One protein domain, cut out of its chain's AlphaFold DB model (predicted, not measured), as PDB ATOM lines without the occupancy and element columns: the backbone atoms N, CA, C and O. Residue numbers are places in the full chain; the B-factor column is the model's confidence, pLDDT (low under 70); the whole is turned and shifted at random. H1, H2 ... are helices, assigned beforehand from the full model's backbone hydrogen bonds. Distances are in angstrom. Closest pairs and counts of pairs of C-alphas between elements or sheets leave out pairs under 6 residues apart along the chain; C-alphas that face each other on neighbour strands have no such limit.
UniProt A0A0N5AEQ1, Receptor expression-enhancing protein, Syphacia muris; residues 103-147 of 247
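This is residues 103 to 147 of the 247 residues of the protein "Receptor expression-enhancing protein" of Syphacia muris (UniProt A0A0N5AEQ1). A long helix, H1, and a shorter one, H2, make an open V with unequal arms, the five-residue link between them turning the backbone at the closed end. The printed part has 45 residues, with two named helices, H1 then H2, and no named strand; the class is all helix. It is extended, with a radius of gyration of the C-alphas of 14.6 A, and flat, spanning 44 by 27 by 6 A.

H1 covers residues 103 to 130, 40.6 A from C-alpha 103 at (185.612, 212.199, 216.208) to C-alpha 130 at (204.864, 242.847, 234.549). H2 covers residues 136 to 147, 17.3 A long, ending at C-alpha 147 at (206.285, 216.624, 243.994).

H1 and H2 are apart, with no C-alpha of the one within 8 A of the other. A tight link of 5 residues joins them. Each O i to N i+4 pair is within hydrogen-bond range in H1, and 7 of 8 are in H2. Residues 103 to 126, 129 to 134 and 137 to 147 stand free.

The two C-alphas farthest apart, those of Ser 103 and Gly 133, are 45.2 A apart. The printed part has no cut. Residues 127 to 147 have pLDDT under 70.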
ATOM      1  N   SER A 103     184.302 211.932 216.823       74.00
ATOM      2  CA  SER A 103     185.612 212.199 216.208       74.00
ATOM      3  C   SER A 103     185.876 213.691 215.974       74.00
ATOM      4  O   SER A 103     187.002 214.158 216.164       74.00
ATOM      5  N   ASP A 104     184.841 214.451 215.612       76.38
ATOM      6  CA  ASP A 104     184.954 215.896 215.422       76.38
ATOM      7  C   ASP A 104     185.063 216.616 216.769       76.38
ATOM      8  O   ASP A 104     185.941 217.463 216.932       76.38
ATOM      9  N   LEU A 105     184.251 216.241 217.761       75.31
ATOM     10  CA  LEU A 105     184.307 216.803 219.114       75.31
ATOM     11  C   LEU A 105     185.667 216.567 219.782       75.31
ATOM     12  O   LEU A 105     186.204 217.491 220.392       75.31
ATOM     13  N   ASP A 106     186.259 215.385 219.610       81.94
ATOM     14  CA  ASP A 106     187.586 215.070 220.143       81.94
ATOM     15  C   ASP A 106     188.666 215.951 219.506       81.94
ATOM     16  O   ASP A 106     189.544 216.482 220.196       81.94
ATOM     17  N   SER A 107     188.587 216.159 218.187       81.00
ATOM     18  CA  SER A 107     189.514 217.039 217.470       81.00
ATOM     19  C   SER A 107     189.367 218.500 217.909       81.00
ATOM     20  O   SER A 107     190.367 219.176 218.164       81.00
ATOM     21  N   LEU A 108     188.129 218.971 218.088       79.69
ATOM     22  CA  LEU A 108     187.819 220.319 218.554       79.69
ATOM     23  C   LEU A 108     188.307 220.537 219.983       79.69
ATOM     24  O   LEU A 108     188.928 221.562 220.261       79.69
ATOM     25  N   PHE A 109     188.086 219.574 220.878       82.25
ATOM     26  CA  PHE A 109     188.530 219.665 222.264       82.25
ATOM     27  C   PHE A 109     190.056 219.649 222.370       82.25
ATOM     28  O   PHE A 109     190.639 220.464 223.086       82.25
ATOM     29  N   LYS A 110     190.723 218.777 221.603       82.81
ATOM     30  CA  LYS A 110     192.188 218.727 221.539       82.81
ATOM     31  C   LYS A 110     192.770 220.047 221.043       82.81
ATOM     32  O   LYS A 110     193.698 220.574 221.653       82.81
ATOM     33  N   ASN A 111     192.203 220.600 219.975       85.12
ATOM     34  CA  ASN A 111     192.633 221.882 219.434       85.12
ATOM     35  C   ASN A 111     192.388 223.011 220.451       85.12
ATOM     36  O   ASN A 111     193.309 223.766 220.754       85.12
ATOM     37  N   ALA A 112     191.198 223.080 221.055       82.56
ATOM     38  CA  ALA A 112     190.857 224.071 222.078       82.56
ATOM     39  C   ALA A 112     191.784 224.003 223.302       82.56
ATOM     40  O   ALA A 112     192.210 225.041 223.801       82.56
ATOM     41  N   SER A 113     192.139 222.798 223.757       86.00
ATOM     42  CA  SER A 113     193.082 222.591 224.859       86.00
ATOM     43  C   SER A 113     194.472 223.148 224.532       86.00
ATOM     44  O   SER A 113     195.058 223.852 225.354       86.00
ATOM     45  N   ILE A 114     194.969 222.916 223.311       84.56
ATOM     46  CA  ILE A 114     196.261 223.448 222.852       84.56
ATOM     47  C   ILE A 114     196.230 224.981 222.798       84.56
ATOM     48  O   ILE A 114     197.148 225.622 223.310       84.56
ATOM     49  N   TYR A 115     195.169 225.577 222.244       86.00
ATOM     50  CA  TYR A 115     195.020 227.036 222.188       86.00
ATOM     51  C   TYR A 115     194.899 227.669 223.576       86.00
ATOM     52  O   TYR A 115     195.511 228.701 223.834       86.00
ATOM     53  N   LEU A 116     194.142 227.051 224.488       82.06
ATOM     54  CA  LEU A 116     194.024 227.512 225.873       82.06
ATOM     55  C   LEU A 116     195.361 227.439 226.604       82.06
ATOM     56  O   LEU A 116     195.703 228.369 227.328       82.06
ATOM     57  N   HIS A 117     196.118 226.360 226.407       80.69
ATOM     58  CA  HIS A 117     197.442 226.211 226.994       80.69
ATOM     59  C   HIS A 117     198.403 227.289 226.476       80.69
ATOM     60  O   HIS A 117     199.085 227.929 227.270       80.69
ATOM     61  N   ASP A 118     198.414 227.546 225.168       81.19
ATOM     62  CA  ASP A 118     199.248 228.595 224.572       81.19
ATOM     63  C   ASP A 118     198.842 230.000 225.055       81.19
ATOM     64  O   ASP A 118     199.680 230.769 225.528       81.19
ATOM     65  N   MET A 119     197.541 230.305 225.068       80.81
ATOM     66  CA  MET A 119     197.014 231.568 225.596       80.81
ATOM     67  C   MET A 119     197.344 231.748 227.083       80.81
ATOM     68  O   MET A 119     197.684 232.849 227.519       80.81
ATOM     69  N   PHE A 120     197.276 230.674 227.871       84.69
ATOM     70  CA  PHE A 120     197.629 230.686 229.285       84.69
ATOM     71  C   PHE A 120     199.119 230.944 229.494       84.69
ATOM     72  O   PHE A 120     199.479 231.771 230.328       84.69
ATOM     73  N   LEU A 121     199.989 230.292 228.719       83.50
ATOM     74  CA  LEU A 121     201.428 230.519 228.791       83.50
ATOM     75  C   LEU A 121     201.806 231.943 228.383       83.50
ATOM     76  O   LEU A 121     202.646 232.555 229.038       83.50
ATOM     77  N   GLN A 122     201.159 232.498 227.360       80.88
ATOM     78  CA  GLN A 122     201.376 233.884 226.944       80.88
ATOM     79  C   GLN A 122     200.864 234.881 227.992       80.88
ATOM     80  O   GLN A 122     201.564 235.833 228.336       80.88
ATOM     81  N   ALA A 123     199.676 234.648 228.560       79.81
ATOM     82  CA  ALA A 123     199.135 235.473 229.638       79.81
ATOM     83  C   ALA A 123     200.009 235.405 230.900       79.81
ATOM     84  O   ALA A 123     200.256 236.429 231.538       79.81
ATOM     85  N   LEU A 124     200.529 234.221 231.234       77.44
ATOM     86  CA  LEU A 124     201.482 234.042 232.321       77.44
ATOM     87  C   LEU A 124     202.805 234.740 232.032       77.44
ATOM     88  O   LEU A 124     203.282 235.441 232.914       77.44
ATOM     89  N   GLY A 125     203.375 234.595 230.835       73.12
ATOM     90  CA  GLY A 125     204.620 235.256 230.434       73.12
ATOM     91  C   GLY A 125     204.519 236.778 230.534       73.12
ATOM     92  O   GLY A 125     205.347 237.416 231.177       73.12
ATOM     93  N   ASN A 126     203.427 237.349 230.021       73.75
ATOM     94  CA  ASN A 126     203.168 238.787 230.083       73.75
ATOM     95  C   ASN A 126     202.908 239.279 231.521       73.75
ATOM     96  O   ASN A 126     203.334 240.373 231.892       73.75
ATOM     97  N   CYS A 127     202.241 238.481 232.364       64.81
ATOM     98  CA  CYS A 127     202.113 238.767 233.797       64.81
ATOM     99  C   CYS A 127     203.452 238.629 234.538       64.81
ATOM    100  O   CYS A 127     203.727 239.403 235.455       64.81
ATOM    101  N   LEU A 128     204.293 237.673 234.137       60.12
ATOM    102  CA  LEU A 128     205.608 237.418 234.718       60.12
ATOM    103  C   LEU A 128     206.559 238.587 234.491       60.12
ATOM    104  O   LEU A 128     207.215 239.028 235.431       60.12
ATOM    105  N   GLU A 129     206.571 239.147 233.284       64.94
ATOM    106  CA  GLU A 129     207.358 240.342 232.979       64.94
ATOM    107  C   GLU A 129     206.824 241.592 233.695       64.94
ATOM    108  O   GLU A 129     207.600 242.435 234.143       64.94
ATOM    109  N   ARG A 130     205.500 241.698 233.880       66.50
ATOM    110  CA  ARG A 130     204.864 242.847 234.549       66.50
ATOM    111  C   ARG A 130     205.037 242.849 236.076       66.50
ATOM    112  O   ARG A 130     204.950 243.911 236.690       66.50
ATOM    113  N   TYR A 131     205.291 241.689 236.687       58.50
ATOM    114  CA  TYR A 131     205.377 241.509 238.143       58.50
ATOM    115  C   TYR A 131     206.638 240.741 238.595       58.50
ATOM    116  O   TYR A 131     206.633 240.169 239.677       58.50
ATOM    117  N   GLY A 132     207.730 240.712 237.824       58.12
ATOM    118  CA  GLY A 132     208.875 239.789 237.987       58.12
ATOM    119  C   GLY A 132     209.672 239.784 239.310       58.12
ATOM    120  O   GLY A 132     210.619 239.015 239.433       58.12
ATOM    121  N   GLY A 133     209.310 240.581 240.319       60.81
ATOM    122  CA  GLY A 133     209.948 240.562 241.645       60.81
ATOM    123  C   GLY A 133     209.485 239.409 242.561       60.81
ATOM    124  O   GLY A 133     210.331 238.699 243.099       60.81
ATOM    125  N   PRO A 134     208.170 239.173 242.757       60.22
ATOM    126  CA  PRO A 134     207.674 238.141 243.685       60.22
ATOM    127  C   PRO A 134     207.430 236.743 243.072       60.22
ATOM    128  O   PRO A 134     207.086 235.811 243.795       60.22
ATOM    129  N   LEU A 135     207.583 236.562 241.755       55.94
ATOM    130  CA  LEU A 135     207.206 235.333 241.029       55.94
ATOM    131  C   LEU A 135     208.199 234.164 241.114       55.94
ATOM    132  O   LEU A 135     207.839 233.045 240.743       55.94
ATOM    133  N   LEU A 136     209.404 234.367 241.656       54.38
ATOM    134  CA  LEU A 136     210.342 233.263 241.920       54.38
ATOM    135  C   LEU A 136     209.736 232.204 242.866       54.38
ATOM    136  O   LEU A 136     210.047 231.022 242.734       54.38
ATOM    137  N   ALA A 137     208.772 232.599 243.707       57.53
ATOM    138  CA  ALA A 137     208.019 231.698 244.579       57.53
ATOM    139  C   ALA A 137     207.056 230.748 243.832       57.53
ATOM    140  O   ALA A 137     206.712 229.688 244.351       57.53
ATOM    141  N   PHE A 138     206.613 231.071 242.608       53.06
ATOM    142  CA  PHE A 138     205.700 230.193 241.857       53.06
ATOM    143  C   PHE A 138     206.408 228.987 241.231       53.06
ATOM    144  O   PHE A 138     205.793 227.928 241.109       53.06
ATOM    145  N   SER A 139     207.701 229.094 240.898       62.22
ATOM    146  CA  SER A 139     208.480 227.921 240.464       62.22
ATOM    147  C   SER A 139     208.588 226.874 241.586       62.22
ATOM    148  O   SER A 139     208.497 225.666 241.336       62.22
ATOM    149  N   ASP A 140     208.640 227.338 242.837       59.12
ATOM    150  CA  ASP A 140     208.617 226.493 244.028       59.12
ATOM    151  C   ASP A 140     207.231 225.878 244.261       59.12
ATOM    152  O   ASP A 140     207.128 224.699 244.581       59.12
ATOM    153  N   ILE A 141     206.144 226.618 244.018       64.38
ATOM    154  CA  ILE A 141     204.771 226.093 244.139       64.38
ATOM    155  C   ILE A 141     204.475 225.041 243.058       64.38
ATOM    156  O   ILE A 141     203.886 224.001 243.359       64.38
ATOM    157  N   CYS A 142     204.911 225.259 241.815       60.44
ATOM    158  CA  CYS A 142     204.737 224.300 240.721       60.44
ATOM    159  C   CYS A 142     205.571 223.030 240.934       60.44
ATOM    160  O   CYS A 142     205.089 221.918 240.703       60.44
ATOM    161  N   SER A 143     206.810 223.169 241.411       59.56
ATOM    162  CA  SER A 143     207.638 222.015 241.773       59.56
ATOM    163  C   SER A 143     207.097 221.288 243.009       59.56
ATOM    164  O   SER A 143     207.123 220.058 243.038       59.56
ATOM    165  N   PHE A 144     206.514 222.004 243.975       65.50
ATOM    166  CA  PHE A 144     205.818 221.436 245.129       65.50
ATOM    167  C   PHE A 144     204.577 220.636 244.716       65.50
ATOM    168  O   PHE A 144     204.460 219.475 245.091       65.50
ATOM    169  N   TRP A 145     203.704 221.186 243.864       52.66
ATOM    170  CA  TRP A 145     202.534 220.475 243.329       52.66
ATOM    171  C   TRP A 145     202.925 219.219 242.538       52.66
ATOM    172  O   TRP A 145     202.353 218.146 242.737       52.66
ATOM    173  N   LYS A 146     203.966 219.325 241.703       57.31
ATOM    174  CA  LYS A 146     204.530 218.202 240.940       57.31
ATOM    175  C   LYS A 146     205.138 217.123 241.843       57.31
ATOM    176  O   LYS A 146     205.082 215.940 241.514       57.31
ATOM    177  N   LYS A 147     205.707 217.520 242.983       65.75
ATOM    178  CA  LYS A 147     206.285 216.624 243.994       65.75
ATOM    179  C   LYS A 147     205.220 215.990 244.899       65.75
ATOM    180  O   LYS A 147     205.422 214.870 245.357       65.75
TER     181      LYS A 147